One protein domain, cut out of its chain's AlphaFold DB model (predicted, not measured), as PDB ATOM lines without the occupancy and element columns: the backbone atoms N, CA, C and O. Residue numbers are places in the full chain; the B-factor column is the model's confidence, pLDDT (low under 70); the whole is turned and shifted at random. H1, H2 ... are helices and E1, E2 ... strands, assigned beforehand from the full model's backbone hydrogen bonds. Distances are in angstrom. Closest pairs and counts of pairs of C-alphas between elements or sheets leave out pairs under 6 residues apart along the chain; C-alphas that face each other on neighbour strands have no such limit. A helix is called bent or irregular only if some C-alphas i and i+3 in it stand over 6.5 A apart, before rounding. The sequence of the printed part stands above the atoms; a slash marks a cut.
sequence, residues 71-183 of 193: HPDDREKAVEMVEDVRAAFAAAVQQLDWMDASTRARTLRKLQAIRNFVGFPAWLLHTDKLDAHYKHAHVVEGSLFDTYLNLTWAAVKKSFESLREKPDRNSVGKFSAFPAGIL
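This is residues 71 to 183 of the 193 residues of the protein "Endothelin-converting enzyme 2" of Papilio machaon (UniProt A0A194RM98). Two arms reach out to opposite sides of a short two-strand ladder, E1 beside E2: on one side a long helical hairpin of H1 and H2, with the first part of H1 running past E1, and on the other side an open loop of chain, which leaves E1 through H3 and H4 and comes back along H5 to E2. H5 touches no helix, and residues 125 to 132 and 159 to 168 stand free. The printed part has 113 residues with five named helices and two named strands, in the order H1, H2, E1, H3, H4, H5, E2; the sheet order is E1, E2, parallel, and the class is mostly helix. The whole is only just extended, close to loose, with a radius of gyration of the C-alphas of 20.1 A, and its elongated outline spans 62 by 37 by 23 A.

Begin at the sheet: find C-alpha 116 at (-107.671, -9.971, 173.467), where E1 starts its run over residues 116 to 119. Its neighbour strand is E2, residues 176 to 179, ending at C-alpha 179 at (-109.213, -17.024, 181.285). Go back to C-alpha 72 at (-113.203, -6.244, 188.657); from there H1, residues 72 to 95, runs 35.8 A. H2, residues 101 to 113, measures 18.5 A. After E1 look for H3, residues 122 to 125, irregular but only just, with C-alphas 122 and 125 6.7 A apart, and H4, residues 127 to 134, 10.6 A. H5, residues 144 to 164, is 32.1 A long and irregular, with C-alphas 161 and 164 7.0 A apart.

E1 and E2 are parallel neighbours at 4 degrees; look for N 119 and O 178 at 2.7 A and N 178 and O 117 at 2.8 A, within hydrogen-bond range. With H3, H4 and H5 between them they form a strand-helix-strand unit, two parallel neighbour strands joined through helices. The closest C-alphas of H1 and E1 are those of Arg 75 and Gly 119, 6.4 A apart. H1, with residues 86 to 94 alone, touches H2 in a helical hairpin, opposite ways at a shallow tilt of 7 degrees; their closest C-alphas are those of Ala 90 and Leu 108, 6.5 A apart. H3 and H4 only just touch, only at the corner by their link, with 3 pairs of C-alphas within 8 A, the closest those of Leu 124 and Leu 130 at 6.2 A. H4 and H5 are apart, and so are H1 and H5. In H2 and H4 every O i to N i+4 pair is within hydrogen-bond range, in H1 19 of 20 and in H5 15 of 17; H3 is too short for such a pair.

The two C-alphas farthest apart are those of Asp 97 and Gly 142, 63.8 A. The printed part has no cut; the link from H5 to E2 is long, with 11 residues. Look for low confidence at residues 170 to 176, under 70, against a mean pLDDT of the printed part of 88.4.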
ATOM      1  N   HIS A  71    -112.286 -10.450 190.971       83.00
ATOM      2  CA  HIS A  71    -112.590  -9.051 191.244       83.00
ATOM      3  C   HIS A  71    -112.488  -8.209 189.960       83.00
ATOM      4  O   HIS A  71    -111.689  -8.524 189.076       83.00
ATOM      5  N   PRO A  72    -113.297  -7.142 189.810       78.88
ATOM      6  CA  PRO A  72    -113.203  -6.244 188.657       78.88
ATOM      7  C   PRO A  72    -111.793  -5.673 188.451       78.88
ATOM      8  O   PRO A  72    -111.314  -5.651 187.319       78.88
ATOM      9  N   ASP A  73    -111.112  -5.319 189.541       82.69
ATOM     10  CA  ASP A  73    -109.763  -4.743 189.539       82.69
ATOM     11  C   ASP A  73    -108.724  -5.687 188.907       82.69
ATOM     12  O   ASP A  73    -107.839  -5.239 188.178       82.69
ATOM     13  N   ASP A  74    -108.865  -7.006 189.104       81.69
ATOM     14  CA  ASP A  74    -107.973  -8.015 188.509       81.69
ATOM     15  C   ASP A  74    -108.063  -8.002 186.979       81.69
ATOM     16  O   ASP A  74    -107.097  -8.281 186.269       81.69
ATOM     17  N   ARG A  75    -109.241  -7.663 186.445       83.06
ATOM     18  CA  ARG A  75    -109.453  -7.552 185.004       83.06
ATOM     19  C   ARG A  75    -108.792  -6.313 184.435       83.06
ATOM     20  O   ARG A  75    -108.219  -6.404 183.355       83.06
ATOM     21  N   GLU A  76    -108.941  -5.176 185.103       85.75
ATOM     22  CA  GLU A  76    -108.423  -3.895 184.618       85.75
ATOM     23  C   GLU A  76    -106.905  -3.939 184.525       85.75
ATOM     24  O   GLU A  76    -106.351  -3.714 183.450       85.75
ATOM     25  N   LYS A  77    -106.250  -4.381 185.598       85.94
ATOM     26  CA  LYS A  77    -104.799  -4.549 185.616       85.94
ATOM     27  C   LYS A  77    -104.317  -5.594 184.596       85.94
ATOM     28  O   LYS A  77    -103.285  -5.419 183.954       85.94
ATOM     29  N   ALA A  78    -105.061  -6.686 184.385       86.81
ATOM     30  CA  ALA A  78    -104.694  -7.682 183.375       86.81
ATOM     31  C   ALA A  78    -104.873  -7.155 181.939       86.81
ATOM     32  O   ALA A  78    -104.140  -7.558 181.038       86.81
ATOM     33  N   VAL A  79    -105.842  -6.262 181.709       88.12
ATOM     34  CA  VAL A  79    -106.002  -5.556 180.428       88.12
ATOM     35  C   VAL A  79    -104.834  -4.600 180.197       88.12
ATOM     36  O   VAL A  79    -104.278  -4.613 179.103       88.12
ATOM     37  N   GLU A  80    -104.437  -3.836 181.213       89.69
ATOM     38  CA  GLU A  80    -103.284  -2.930 181.157       89.69
ATOM     39  C   GLU A  80    -101.997  -3.679 180.783       89.69
ATOM     40  O   GLU A  80    -101.393  -3.378 179.756       89.69
ATOM     41  N   MET A  81    -101.676  -4.763 181.497       88.81
ATOM     42  CA  MET A  81    -100.517  -5.613 181.195       88.81
ATOM     43  C   MET A  81    -100.510  -6.110 179.738       88.81
ATOM     44  O   MET A  81     -99.469  -6.168 179.080       88.81
ATOM     45  N   VAL A  82    -101.671  -6.504 179.207       89.44
ATOM     46  CA  VAL A  82    -101.781  -6.984 177.823       89.44
ATOM     47  C   VAL A  82    -101.516  -5.859 176.814       89.44
ATOM     48  O   VAL A  82    -100.897  -6.110 175.773       89.44
ATOM     49  N   GLU A  83    -101.960  -4.637 177.100       90.88
ATOM     50  CA  GLU A  83    -101.672  -3.469 176.265       90.88
ATOM     51  C   GLU A  83    -100.198  -3.048 176.354       90.88
ATOM     52  O   GLU A  83     -99.600  -2.740 175.320       90.88
ATOM     53  N   ASP A  84     -99.563  -3.162 177.521       92.56
ATOM     54  CA  ASP A  84     -98.127  -2.908 177.686       92.56
ATOM     55  C   ASP A  84     -97.275  -3.889 176.878       92.56
ATOM     56  O   ASP A  84     -96.377  -3.488 176.131       92.56
ATOM     57  N   VAL A  85     -97.599  -5.186 176.933       92.19
ATOM     58  CA  VAL A  85     -96.930  -6.211 176.113       92.19
ATOM     59  C   VAL A  85     -97.116  -5.921 174.623       92.19
ATOM     60  O   VAL A  85     -96.186  -6.081 173.825       92.19
ATOM     61  N   ARG A  86     -98.306  -5.464 174.222       92.50
ATOM     62  CA  ARG A  86     -98.595  -5.079 172.836       92.50
ATOM     63  C   ARG A  86     -97.771  -3.863 172.408       92.50
ATOM     64  O   ARG A  86     -97.232  -3.874 171.300       92.50
ATOM     65  N   ALA A  87     -97.634  -2.853 173.262       94.88
ATOM     66  CA  ALA A  87     -96.812  -1.676 173.002       94.88
ATOM     67  C   ALA A  87     -95.321  -2.036 172.904       94.88
ATOM     68  O   ALA A  87     -94.657  -1.655 171.938       94.88
ATOM     69  N   ALA A  88     -94.815  -2.849 173.834       96.50
ATOM     70  CA  ALA A  88     -93.438  -3.333 173.827       96.50
ATOM     71  C   ALA A  88     -93.125  -4.146 172.561       96.50
ATOM     72  O   ALA A  88     -92.100  -3.927 171.914       96.50
ATOM     73  N   PHE A  89     -94.034  -5.034 172.141       95.62
ATOM     74  CA  PHE A  89     -93.880  -5.781 170.892       95.62
ATOM     75  C   PHE A  89     -93.892  -4.859 169.664       95.62
ATOM     76  O   PHE A  89     -93.094  -5.051 168.746       95.62
ATOM     77  N   ALA A  90     -94.756  -3.838 169.639       95.94
ATOM     78  CA  ALA A  90     -94.774  -2.855 168.557       95.94
ATOM     79  C   ALA A  90     -93.438  -2.100 168.451       95.94
ATOM     80  O   ALA A  90     -92.909  -1.959 167.347       95.94
ATOM     81  N   ALA A  91     -92.882  -1.663 169.586       96.44
ATOM     82  CA  ALA A  91     -91.585  -0.994 169.651       96.44
ATOM     83  C   ALA A  91     -90.447  -1.921 169.193       96.44
ATOM     84  O   ALA A  91     -89.633  -1.529 168.360       96.44
ATOM     85  N   ALA A  92     -90.442  -3.178 169.648       96.31
ATOM     86  CA  ALA A  92     -89.460  -4.171 169.225       96.31
ATOM     87  C   ALA A  92     -89.498  -4.390 167.705       96.31
ATOM     88  O   ALA A  92     -88.464  -4.324 167.050       96.31
ATOM     89  N   VAL A  93     -90.689  -4.559 167.115       96.25
ATOM     90  CA  VAL A  93     -90.873  -4.749 165.662       96.25
ATOM     91  C   VAL A  93     -90.316  -3.582 164.837       96.25
ATOM     92  O   VAL A  93     -89.851  -3.791 163.712       96.25
ATOM     93  N   GLN A  94     -90.327  -2.360 165.374       94.19
ATOM     94  CA  GLN A  94     -89.740  -1.203 164.696       94.19
ATOM     95  C   GLN A  94     -88.210  -1.260 164.615       94.19
ATOM     96  O   GLN A  94     -87.654  -0.741 163.651       94.19
ATOM     97  N   GLN A  95     -87.555  -1.929 165.564       95.00
ATOM     98  CA  GLN A  95     -86.095  -2.010 165.686       95.00
ATOM     99  C   GLN A  95     -85.493  -3.278 165.052       95.00
ATOM    100  O   GLN A  95     -84.282  -3.460 165.077       95.00
ATOM    101  N   LEU A  96     -86.310  -4.182 164.497       95.19
ATOM    102  CA  LEU A  96     -85.814  -5.429 163.904       95.19
ATOM    103  C   LEU A  96     -85.170  -5.193 162.535       95.19
ATOM    104  O   LEU A  96     -85.882  -4.990 161.548       95.19
ATOM    105  N   ASP A  97     -83.846  -5.319 162.467       95.19
ATOM    106  CA  ASP A  97     -83.057  -5.139 161.237       95.19
ATOM    107  C   ASP A  97     -83.304  -6.223 160.181       95.19
ATOM    108  O   ASP A  97     -83.186  -5.977 158.982       95.19
ATOM    109  N   TRP A  98     -83.694  -7.427 160.606       96.50
ATOM    110  CA  TRP A  98     -83.963  -8.547 159.698       96.50
ATOM    111  C   TRP A  98     -85.308  -8.430 158.962       96.50
ATOM    112  O   TRP A  98     -85.572  -9.208 158.045       96.50
ATOM    113  N   MET A  99     -86.178  -7.494 159.363       96.81
ATOM    114  CA  MET A  99     -87.527  -7.342 158.818       96.81
ATOM    115  C   MET A  99     -87.607  -6.141 157.873       96.81
ATOM    116  O   MET A  99     -87.384  -5.000 158.279       96.81
ATOM    117  N   ASP A 100     -87.994  -6.380 156.620       96.56
ATOM    118  CA  ASP A 100     -88.197  -5.312 155.642       96.56
ATOM    119  C   ASP A 100     -89.398  -4.413 156.001       96.56
ATOM    120  O   ASP A 100     -90.310  -4.793 156.745       96.56
ATOM    121  N   ALA A 101     -89.430  -3.209 155.426       95.81
ATOM    122  CA  ALA A 101     -90.449  -2.205 155.732       95.81
ATOM    123  C   ALA A 101     -91.886  -2.670 155.423       95.81
ATOM    124  O   ALA A 101     -92.823  -2.324 156.153       95.81
ATOM    125  N   SER A 102     -92.081  -3.467 154.368       96.62
ATOM    126  CA  SER A 102     -93.409  -3.937 153.966       96.62
ATOM    127  C   SER A 102     -93.938  -4.998 154.933       96.62
ATOM    128  O   SER A 102     -95.103  -4.942 155.345       96.62
ATOM    129  N   THR A 103     -93.070  -5.916 155.364       97.06
ATOM    130  CA  THR A 103     -93.389  -6.934 156.368       97.06
ATOM    131  C   THR A 103     -93.642  -6.286 157.724       97.06
ATOM    132  O   THR A 103     -94.652  -6.593 158.360       97.06
ATOM    133  N   ARG A 104     -92.824  -5.305 158.123       96.50
ATOM    134  CA  ARG A 104     -93.013  -4.535 159.362       96.50
ATOM    135  C   ARG A 104     -94.389  -3.871 159.422       96.50
ATOM    136  O   ARG A 104     -95.115  -4.037 160.403       96.50
ATOM    137  N   ALA A 105     -94.799  -3.190 158.351       96.00
ATOM    138  CA  ALA A 105     -96.118  -2.560 158.277       96.00
ATOM    139  C   ALA A 105     -97.267  -3.581 158.390       96.00
ATOM    140  O   ALA A 105     -98.265  -3.326 159.069       96.00
ATOM    141  N   ARG A 106     -97.139  -4.760 157.762       96.44
ATOM    142  CA  ARG A 106     -98.136  -5.842 157.875       96.44
ATOM    143  C   ARG A 106     -98.187  -6.431 159.284       96.44
ATOM    144  O   ARG A 106     -99.283  -6.686 159.780       96.44
ATOM    145  N   THR A 107     -97.039  -6.604 159.935       95.69
ATOM    146  CA  THR A 107     -96.945  -7.091 161.317       95.69
ATOM    147  C   THR A 107     -97.639  -6.140 162.283       95.69
ATOM    148  O   THR A 107     -98.477  -6.585 163.064       95.69
ATOM    149  N   LEU A 108     -97.390  -4.830 162.178       95.12
ATOM    150  CA  LEU A 108     -98.058  -3.829 163.018       95.12
ATOM    151  C   LEU A 108     -99.572  -3.774 162.760       95.12
ATOM    152  O   LEU A 108    -100.351  -3.715 163.709       95.12
ATOM    153  N   ARG A 109    -100.018  -3.888 161.500       95.44
ATOM    154  CA  ARG A 109    -101.456  -4.011 161.185       95.44
ATOM    155  C   ARG A 109    -102.077  -5.269 161.792       95.44
ATOM    156  O   ARG A 109    -103.195  -5.217 162.298       95.44
ATOM    157  N   LYS A 110    -101.369  -6.403 161.754       92.94
ATOM    158  CA  LYS A 110    -101.833  -7.650 162.374       92.94
ATOM    159  C   LYS A 110    -101.926  -7.497 163.887       92.94
ATOM    160  O   LYS A 110    -102.960  -7.844 164.437       92.94
ATOM    161  N   LEU A 111    -100.894  -6.943 164.525       92.31
ATOM    162  CA  LEU A 111    -100.879  -6.641 165.955       92.31
ATOM    163  C   LEU A 111    -102.087  -5.781 166.338       92.31
ATOM    164  O   LEU A 111    -102.788  -6.110 167.288       92.31
ATOM    165  N   GLN A 112    -102.389  -4.751 165.540       89.81
ATOM    166  CA  GLN A 112    -103.550  -3.893 165.760       89.81
ATOM    167  C   GLN A 112    -104.885  -4.649 165.707       89.81
ATOM    168  O   GLN A 112    -105.804  -4.343 166.469       89.81
ATOM    169  N   ALA A 113    -104.978  -5.645 164.825       88.69
ATOM    170  CA  ALA A 113    -106.165  -6.463 164.616       88.69
ATOM    171  C   ALA A 113    -106.333  -7.612 165.631       88.69
ATOM    172  O   ALA A 113    -107.399  -8.236 165.651       88.69
ATOM    173  N   ILE A 114    -105.321  -7.912 166.459       85.06
ATOM    174  CA  ILE A 114    -105.444  -8.913 167.527       85.06
ATOM    175  C   ILE A 114    -106.471  -8.410 168.545       85.06
ATOM    176  O   ILE A 114    -106.358  -7.302 169.073       85.06
ATOM    177  N   ARG A 115    -107.479  -9.246 168.805       80.38
ATOM    178  CA  ARG A 115    -108.476  -9.050 169.859       80.38
ATOM    179  C   ARG A 115    -108.087  -9.905 171.054       80.38
ATOM    180  O   ARG A 115    -107.913 -11.112 170.892       80.38
ATOM    181  N   ASN A 116    -107.993  -9.287 172.223       77.88
ATOM    182  CA  ASN A 116    -107.671  -9.971 173.467       77.88
ATOM    183  C   ASN A 116    -108.945 -10.184 174.286       77.88
ATOM    184  O   ASN A 116    -109.765  -9.276 174.420       77.88
ATOM    185  N   PHE A 117    -109.113 -11.387 174.829       79.69
ATOM    186  CA  PHE A 117    -110.200 -11.707 175.751       79.69
ATOM    187  C   PHE A 117    -109.610 -11.936 177.139       79.69
ATOM    188  O   PHE A 117    -109.018 -12.979 177.395       79.69
ATOM    189  N   VAL A 118    -109.765 -10.957 178.028       84.06
ATOM    190  CA  VAL A 118    -109.242 -11.016 179.400       84.06
ATOM    191  C   VAL A 118    -110.360 -11.401 180.366       84.06
ATOM    192  O   VAL A 118    -111.425 -10.777 180.386       84.06
ATOM    193  N   GLY A 119    -110.121 -12.443 181.158       84.25
ATOM    194  CA  GLY A 119    -111.051 -12.998 182.133       84.25
ATOM    195  C   GLY A 119    -112.142 -13.847 181.483       84.25
ATOM    196  O   GLY A 119    -112.031 -15.070 181.385       84.25
ATOM    197  N   PHE A 120    -113.229 -13.195 181.076       84.81
ATOM    198  CA  PHE A 120    -114.457 -13.832 180.603       84.81
ATOM    199  C   PHE A 120    -115.225 -12.909 179.637       84.81
ATOM    200  O   PHE A 120    -115.044 -11.688 179.676       84.81
ATOM    201  N   PRO A 121    -116.088 -13.440 178.747       84.31
ATOM    202  CA  PRO A 121    -116.838 -12.586 177.834       84.31
ATOM    203  C   PRO A 121    -117.882 -11.763 178.596       84.31
ATOM    204  O   PRO A 121    -118.559 -12.285 179.475       84.31
ATOM    205  N   ALA A 122    -118.080 -10.499 178.213       83.19
ATOM    206  CA  ALA A 122    -118.999  -9.591 178.911       83.19
ATOM    207  C   ALA A 122    -120.430 -10.145 179.032       83.19
ATOM    208  O   ALA A 122    -121.096  -9.942 180.042       83.19
ATOM    209  N   TRP A 123    -120.887 -10.904 178.029       87.94
ATOM    210  CA  TRP A 123    -122.213 -11.515 178.044       87.94
ATOM    211  C   TRP A 123    -122.368 -12.644 179.080       87.94
ATOM    212  O   TRP A 123    -123.498 -13.009 179.374       87.94
ATOM    213  N   LEU A 124    -121.276 -13.181 179.643       89.56
ATOM    214  CA  LEU A 124    -121.306 -14.337 180.546       89.56
ATOM    215  C   LEU A 124    -122.166 -14.103 181.788       89.56
ATOM    216  O   LEU A 124    -122.818 -15.024 182.262       89.56
ATOM    217  N   LEU A 125    -122.142 -12.879 182.321       89.56
ATOM    218  CA  LEU A 125    -122.864 -12.522 183.544       89.56
ATOM    219  C   LEU A 125    -124.363 -12.289 183.311       89.56
ATOM    220  O   LEU A 125    -125.114 -12.163 184.275       89.56
ATOM    221  N   HIS A 126    -124.801 -12.269 182.050       93.00
ATOM    222  CA  HIS A 126    -126.204 -12.175 181.668       93.00
ATOM    223  C   HIS A 126    -126.800 -13.586 181.604       93.00
ATOM    224  O   HIS A 126    -126.530 -14.349 180.672       93.00
ATOM    225  N   THR A 127    -127.575 -13.951 182.627       92.69
ATOM    226  CA  THR A 127    -128.119 -15.309 182.792       92.69
ATOM    227  C   THR A 127    -129.029 -15.718 181.640       92.69
ATOM    228  O   THR A 127    -128.941 -16.847 181.181       92.69
ATOM    229  N   ASP A 128    -129.808 -14.788 181.083       95.25
ATOM    230  CA  ASP A 128    -130.637 -14.996 179.889       95.25
ATOM    231  C   ASP A 128    -129.813 -15.470 178.680       95.25
ATOM    232  O   ASP A 128    -130.196 -16.404 177.973       95.25
ATOM    233  N   LYS A 129    -128.635 -14.873 178.466       93.31
ATOM    234  CA  LYS A 129    -127.728 -15.249 177.372       93.31
ATOM    235  C   LYS A 129    -127.028 -16.574 177.646       93.31
ATOM    236  O   LYS A 129    -126.800 -17.348 176.714       93.31
ATOM    237  N   LEU A 130    -126.677 -16.832 178.904       93.12
ATOM    238  CA  LEU A 130    -126.057 -18.086 179.320       93.12
ATOM    239  C   LEU A 130    -127.026 -19.267 179.177       93.12
ATOM    240  O   LEU A 130    -126.655 -20.292 178.606       93.12
ATOM    241  N   ASP A 131    -128.275 -19.100 179.597       94.06
ATOM    242  CA  ASP A 131    -129.320 -20.112 179.447       94.06
ATOM    243  C   ASP A 131    -129.623 -20.354 177.964       94.06
ATOM    244  O   ASP A 131    -129.665 -21.498 177.507       94.06
ATOM    245  N   ALA A 132    -129.713 -19.286 177.161       92.81
ATOM    246  CA  ALA A 132    -129.861 -19.401 175.712       92.81
ATOM    247  C   ALA A 132    -128.685 -20.140 175.046       92.81
ATOM    248  O   ALA A 132    -128.893 -20.878 174.080       92.81
ATOM    249  N   HIS A 133    -127.456 -19.989 175.559       89.81
ATOM    250  CA  HIS A 133    -126.284 -20.723 175.067       89.81
ATOM    251  C   HIS A 133    -126.417 -22.237 175.289       89.81
ATOM    252  O   HIS A 133    -126.009 -23.021 174.424       89.81
ATOM    253  N   TYR A 134    -127.003 -22.641 176.420       92.12
ATOM    254  CA  TYR A 134    -127.181 -24.036 176.828       92.12
ATOM    255  C   TYR A 134    -128.591 -24.591 176.570       92.12
ATOM    256  O   TYR A 134    -128.879 -25.710 176.981       92.12
ATOM    257  N   LYS A 135    -129.450 -23.889 175.818       91.69
ATOM    258  CA  LYS A 135    -130.857 -24.274 175.567       91.69
ATOM    259  C   LYS A 135    -131.087 -25.691 175.020       91.69
ATOM    260  O   LYS A 135    -132.184 -26.221 175.134       91.69
ATOM    261  N   HIS A 136    -130.083 -26.279 174.369       89.94
ATOM    262  CA  HIS A 136    -130.142 -27.628 173.787       89.94
ATOM    263  C   HIS A 136    -129.355 -28.666 174.599       89.94
ATOM    264  O   HIS A 136    -129.273 -29.827 174.202       89.94
ATOM    265  N   ALA A 137    -128.741 -28.257 175.710       91.81
ATOM    266  CA  ALA A 137    -128.044 -29.152 176.613       91.81
ATOM    267  C   ALA A 137    -129.057 -29.781 177.578       91.81
ATOM    268  O   ALA A 137    -129.645 -29.096 178.411       91.81
ATOM    269  N   HIS A 138    -129.244 -31.095 177.472       93.06
ATOM    270  CA  HIS A 138    -130.170 -31.844 178.316       93.06
ATOM    271  C   HIS A 138    -129.409 -32.851 179.174       93.06
ATOM    272  O   HIS A 138    -128.767 -33.768 178.657       93.06
ATOM    273  N   VAL A 139    -129.492 -32.673 180.491       94.56
ATOM    274  CA  VAL A 139    -128.922 -33.583 181.489       94.56
ATOM    275  C   VAL A 139    -130.012 -34.536 181.963       94.56
ATOM    276  O   VAL A 139    -131.105 -34.102 182.314       94.56
ATOM    277  N   VAL A 140    -129.708 -35.832 181.971       95.62
ATOM    278  CA  VAL A 140    -130.599 -36.883 182.471       95.62
ATOM    279  C   VAL A 140    -130.139 -37.259 183.872       95.62
ATOM    280  O   VAL A 140    -129.055 -37.818 184.059       95.62
ATOM    281  N   GLU A 141    -130.953 -36.929 184.872       93.44
ATOM    282  CA  GLU A 141    -130.636 -37.238 186.263       93.44
ATOM    283  C   GLU A 141    -130.471 -38.753 186.466       93.44
ATOM    284  O   GLU A 141    -131.205 -39.565 185.910       93.44
ATOM    285  N   GLY A 142    -129.442 -39.148 187.218       92.44
ATOM    286  CA  GLY A 142    -129.121 -40.557 187.464       92.44
ATOM    287  C   GLY A 142    -128.474 -41.304 186.287       92.44
ATOM    288  O   GLY A 142    -127.895 -42.365 186.516       92.44
ATOM    289  N   SER A 143    -128.473 -40.750 185.066       93.69
ATOM    290  CA  SER A 143    -127.890 -41.393 183.880       93.69
ATOM    291  C   SER A 143    -126.760 -40.575 183.251       93.69
ATOM    292  O   SER A 143    -126.959 -39.654 182.454       93.69
ATOM    293  N   LEU A 144    -125.520 -40.956 183.582       91.62
ATOM    294  CA  LEU A 144    -124.318 -40.364 182.984       91.62
ATOM    295  C   LEU A 144    -124.219 -40.672 181.485       91.62
ATOM    296  O   LEU A 144    -123.802 -39.813 180.712       91.62
ATOM    297  N   PHE A 145    -124.579 -41.892 181.087       93.75
ATOM    298  CA  PHE A 145    -124.456 -42.332 179.702       93.75
ATOM    299  C   PHE A 145    -125.442 -41.594 178.791       93.75
ATOM    300  O   PHE A 145    -125.019 -41.035 177.781       93.75
ATOM    301  N   ASP A 146    -126.712 -41.482 179.190       95.06
ATOM    302  CA  ASP A 146    -127.713 -40.762 178.393       95.06
ATOM    303  C   ASP A 146    -127.407 -39.263 178.339       95.06
ATOM    304  O   ASP A 146    -127.494 -38.645 177.279       95.06
ATOM    305  N   THR A 147    -126.945 -38.683 179.454       95.00
ATOM    306  CA  THR A 147    -126.444 -37.300 179.476       95.00
ATOM    307  C   THR A 147    -125.305 -37.111 178.473       95.00
ATOM    308  O   THR A 147    -125.321 -36.164 177.691       95.00
ATOM    309  N   TYR A 148    -124.322 -38.015 178.460       93.50
ATOM    310  CA  TYR A 148    -123.198 -37.939 177.530       93.50
ATOM    311  C   TYR A 148    -123.658 -37.992 176.066       93.50
ATOM    312  O   TYR A 148    -123.205 -37.181 175.255       93.50
ATOM    313  N   LEU A 149    -124.583 -38.896 175.729       93.94
ATOM    314  CA  LEU A 149    -125.133 -39.003 174.377       93.94
ATOM    315  C   LEU A 149    -125.918 -37.748 173.972       93.94
ATOM    316  O   LEU A 149    -125.689 -37.222 172.884       93.94
ATOM    317  N   ASN A 150    -126.776 -37.227 174.853       95.00
ATOM    318  CA  ASN A 150    -127.562 -36.018 174.596       95.00
ATOM    319  C   ASN A 150    -126.671 -34.797 174.346       95.00
ATOM    320  O   ASN A 150    -126.887 -34.056 173.387       95.00
ATOM    321  N   LEU A 151    -125.645 -34.600 175.178       94.50
ATOM    322  CA  LEU A 151    -124.709 -33.485 175.028       94.50
ATOM    323  C   LEU A 151    -123.851 -33.625 173.766       94.50
ATOM    324  O   LEU A 151    -123.659 -32.646 173.046       94.50
ATOM    325  N   THR A 152    -123.398 -34.843 173.453       93.56
ATOM    326  CA  THR A 152    -122.656 -35.131 172.216       93.56
ATOM    327  C   THR A 152    -123.514 -34.828 170.990       93.56
ATOM    328  O   THR A 152    -123.066 -34.140 170.075       93.56
ATOM    329  N   TRP A 153    -124.769 -35.281 170.986       93.69
ATOM    330  CA  TRP A 153    -125.708 -35.008 169.902       93.69
ATOM    331  C   TRP A 153    -125.977 -33.511 169.740       93.69
ATOM    332  O   TRP A 153    -125.910 -32.996 168.624       93.69
ATOM    333  N   ALA A 154    -126.214 -32.791 170.839       93.19
ATOM    334  CA  ALA A 154    -126.422 -31.347 170.811       93.19
ATOM    335  C   ALA A 154    -125.207 -30.601 170.235       93.19
ATOM    336  O   ALA A 154    -125.370 -29.693 169.417       93.19
ATOM    337  N   ALA A 155    -123.989 -31.008 170.610       91.31
ATOM    338  CA  ALA A 155    -122.755 -30.437 170.081       91.31
ATOM    339  C   ALA A 155    -122.602 -30.697 168.575       91.31
ATOM    340  O   ALA A 155    -122.372 -29.761 167.812       91.31
ATOM    341  N   VAL A 156    -122.797 -31.944 168.136       92.62
ATOM    342  CA  VAL A 156    -122.721 -32.333 166.718       92.62
ATOM    343  C   VAL A 156    -123.761 -31.584 165.885       92.62
ATOM    344  O   VAL A 156    -123.425 -31.009 164.849       92.62
ATOM    345  N   LYS A 157    -125.012 -31.532 166.353       91.81
ATOM    346  CA  LYS A 157    -126.095 -30.803 165.688       91.81
ATOM    347  C   LYS A 157    -125.753 -29.322 165.529       91.81
ATOM    348  O   LYS A 157    -125.826 -28.804 164.419       91.81
ATOM    349  N   LYS A 158    -125.285 -28.672 166.599       88.25
ATOM    350  CA  LYS A 158    -124.840 -27.270 166.564       88.25
ATOM    351  C   LYS A 158    -123.701 -27.058 165.565       88.25
ATOM    352  O   LYS A 158    -123.708 -26.072 164.831       88.25
ATOM    353  N   SER A 159    -122.734 -27.974 165.507       90.06
ATOM    354  CA  SER A 159    -121.654 -27.915 164.518       90.06
ATOM    355  C   SER A 159    -122.191 -27.975 163.087       90.06
ATOM    356  O   SER A 159    -121.794 -27.142 162.274       90.06
ATOM    357  N   PHE A 160    -123.123 -28.886 162.790       92.25
ATOM    358  CA  PHE A 160    -123.745 -28.987 161.466       92.25
ATOM    359  C   PHE A 160    -124.573 -27.751 161.094       92.25
ATOM    360  O   PHE A 160    -124.458 -27.262 159.971       92.25
ATOM    361  N   GLU A 161    -125.363 -27.216 162.025       90.12
ATOM    362  CA  GLU A 161    -126.160 -25.998 161.812       90.12
ATOM    363  C   GLU A 161    -125.268 -24.783 161.516       90.12
ATOM    364  O   GLU A 161    -125.562 -23.993 160.621       90.12
ATOM    365  N   SER A 162    -124.110 -24.690 162.179       88.81
ATOM    366  CA  SER A 162    -123.168 -23.581 161.993       88.81
ATOM    367  C   SER A 162    -122.398 -23.595 160.663       88.81
ATOM    368  O   SER A 162    -121.738 -22.610 160.340       88.81
ATOM    369  N   LEU A 163    -122.470 -24.671 159.861       90.56
ATOM    370  CA  LEU A 163    -121.662 -24.817 158.635       90.56
ATOM    371  C   LEU A 163    -121.914 -23.722 157.592       90.56
ATOM    372  O   LEU A 163    -121.025 -23.411 156.801       90.56
ATOM    373  N   ARG A 164    -123.128 -23.162 157.560       91.12
ATOM    374  CA  ARG A 164    -123.519 -22.105 156.612       91.12
ATOM    375  C   ARG A 164    -123.557 -20.716 157.243       91.12
ATOM    376  O   ARG A 164    -123.840 -19.739 156.552       91.12
ATOM    377  N   GLU A 165    -123.276 -20.617 158.535       89.50
ATOM    378  CA  GLU A 165    -123.273 -19.352 159.254       89.50
ATOM    379  C   GLU A 165    -121.888 -18.701 159.199       89.50
ATOM    380  O   GLU A 165    -120.849 -19.361 159.116       89.50
ATOM    381  N   LYS A 166    -121.851 -17.365 159.255       87.62
ATOM    382  CA  LYS A 166    -120.574 -16.660 159.393       87.62
ATOM    383  C   LYS A 166    -119.992 -16.955 160.780       87.62
ATOM    384  O   LYS A 166    -120.728 -16.863 161.762       87.62
ATOM    385  N   PRO A 167    -118.682 -17.236 160.898       82.25
ATOM    386  CA  PRO A 167    -118.064 -17.460 162.195       82.25
ATOM    387  C   PRO A 167    -118.280 -16.277 163.142       82.25
ATOM    388  O   PRO A 167    -117.945 -15.138 162.803       82.25
ATOM    389  N   ASP A 168    -118.773 -16.560 164.348       77.50
ATOM    390  CA  ASP A 168    -118.873 -15.554 165.401       77.50
ATOM    391  C   ASP A 168    -117.472 -15.075 165.819       77.50
ATOM    392  O   ASP A 168    -116.631 -15.845 166.297       77.50
ATOM    393  N   ARG A 169    -117.230 -13.775 165.631       71.81
ATOM    394  CA  ARG A 169    -115.979 -13.086 165.982       71.81
ATOM    395  C   ARG A 169    -115.846 -12.788 167.475       71.81
ATOM    396  O   ARG A 169    -114.789 -12.323 167.887       71.81
ATOM    397  N   ASN A 170    -116.885 -13.038 168.265       67.44
ATOM    398  CA  ASN A 170    -116.882 -12.872 169.717       67.44
ATOM    399  C   ASN A 170    -116.803 -14.219 170.458       67.44
ATOM    400  O   ASN A 170    -116.941 -14.267 171.682       67.44
ATOM    401  N   SER A 171    -116.556 -15.316 169.734       65.69
ATOM    402  CA  SER A 171    -116.360 -16.636 170.326       65.69
ATOM    403  C   SER A 171    -115.012 -16.724 171.052       65.69
ATOM    404  O   SER A 171    -113.952 -16.558 170.447       65.69
ATOM    405  N   VAL A 172    -115.064 -17.034 172.351       59.53
ATOM    406  CA  VAL A 172    -113.920 -17.048 173.288       59.53
ATOM    407  C   VAL A 172    -112.800 -18.018 172.869       59.53
ATOM    408  O   VAL A 172    -111.645 -17.807 173.209       59.53
ATOM    409  N   GLY A 173    -113.111 -19.062 172.091       52.84
ATOM    410  CA  GLY A 173    -112.158 -20.117 171.721       52.84
ATOM    411  C   GLY A 173    -111.275 -19.841 170.497       52.84
ATOM    412  O   GLY A 173    -110.554 -20.741 170.080       52.84
ATOM    413  N   LYS A 174    -111.355 -18.657 169.871       50.28
ATOM    414  CA  LYS A 174    -110.663 -18.367 168.594       50.28
ATOM    415  C   LYS A 174    -109.587 -17.276 168.668       50.28
ATOM    416  O   LYS A 174    -108.970 -16.975 167.649       50.28
ATOM    417  N   PHE A 175    -109.356 -16.689 169.838       57.72
ATOM    418  CA  PHE A 175    -108.472 -15.535 170.021       57.72
ATOM    419  C   PHE A 175    -107.548 -15.728 171.225       57.72
ATOM    420  O   PHE A 175    -107.749 -16.655 172.008       57.72
ATOM    421  N   SER A 176    -106.553 -14.846 171.377       60.69
ATOM    422  CA  SER A 176    -105.718 -14.769 172.578       60.69
ATOM    423  C   SER A 176    -106.610 -14.499 173.790       60.69
ATOM    424  O   SER A 176    -107.076 -13.377 174.005       60.69
ATOM    425  N   ALA A 177    -106.912 -15.559 174.532       74.50
ATOM    426  CA  ALA A 177    -107.770 -15.525 175.700       74.50
ATOM    427  C   ALA A 177    -106.928 -15.802 176.945       74.50
ATOM    428  O   ALA A 177    -106.183 -16.778 176.984       74.50
ATOM    429  N   PHE A 178    -107.084 -14.957 177.958       82.25
ATOM    430  CA  PHE A 178    -106.523 -15.117 179.295       82.25
ATOM    431  C   PHE A 178    -107.687 -15.412 180.243       82.25
ATOM    432  O   PHE A 178    -108.323 -14.474 180.721       82.25
ATOM    433  N   PRO A 179    -108.057 -16.687 180.462       83.56
ATOM    434  CA  PRO A 179    -109.213 -17.024 181.285       83.56
ATOM    435  C   PRO A 179    -109.026 -16.542 182.722       83.56
ATOM    436  O   PRO A 179    -107.914 -16.581 183.234       83.56
ATOM    437  N   ALA A 180    -110.110 -16.196 183.417       84.19
ATOM    438  CA  ALA A 180    -110.053 -15.755 184.819       84.19
ATOM    439  C   ALA A 180    -109.220 -16.688 185.723       84.19
ATOM    440  O   ALA A 180    -108.490 -16.227 186.588       84.19
ATOM    441  N   GLY A 181    -109.255 -18.002 185.474       84.06
ATOM    442  CA  GLY A 181    -108.484 -18.982 186.240       84.06
ATOM    443  C   GLY A 181    -106.960 -18.951 186.047       84.06
ATOM    444  O   GLY A 181    -106.280 -19.655 186.785       84.06
ATOM    445  N   ILE A 182    -106.399 -18.202 185.087       84.94
ATOM    446  CA  ILE A 182    -104.939 -17.967 185.014       84.94
ATOM    447  C   ILE A 182    -104.530 -16.649 185.679       84.94
ATOM    448  O   ILE A 182    -103.362 -16.472 186.001       84.94
ATOM    449  N   LEU A 183    -105.486 -15.747 185.920       85.12
ATOM    450  CA  LEU A 183    -105.271 -14.445 186.555       85.12
ATOM    451  C   LEU A 183    -105.261 -14.591 188.085       85.12
ATOM    452  O   LEU A 183    -106.027 -13.954 188.795       85.12
TER     453      LEU A 183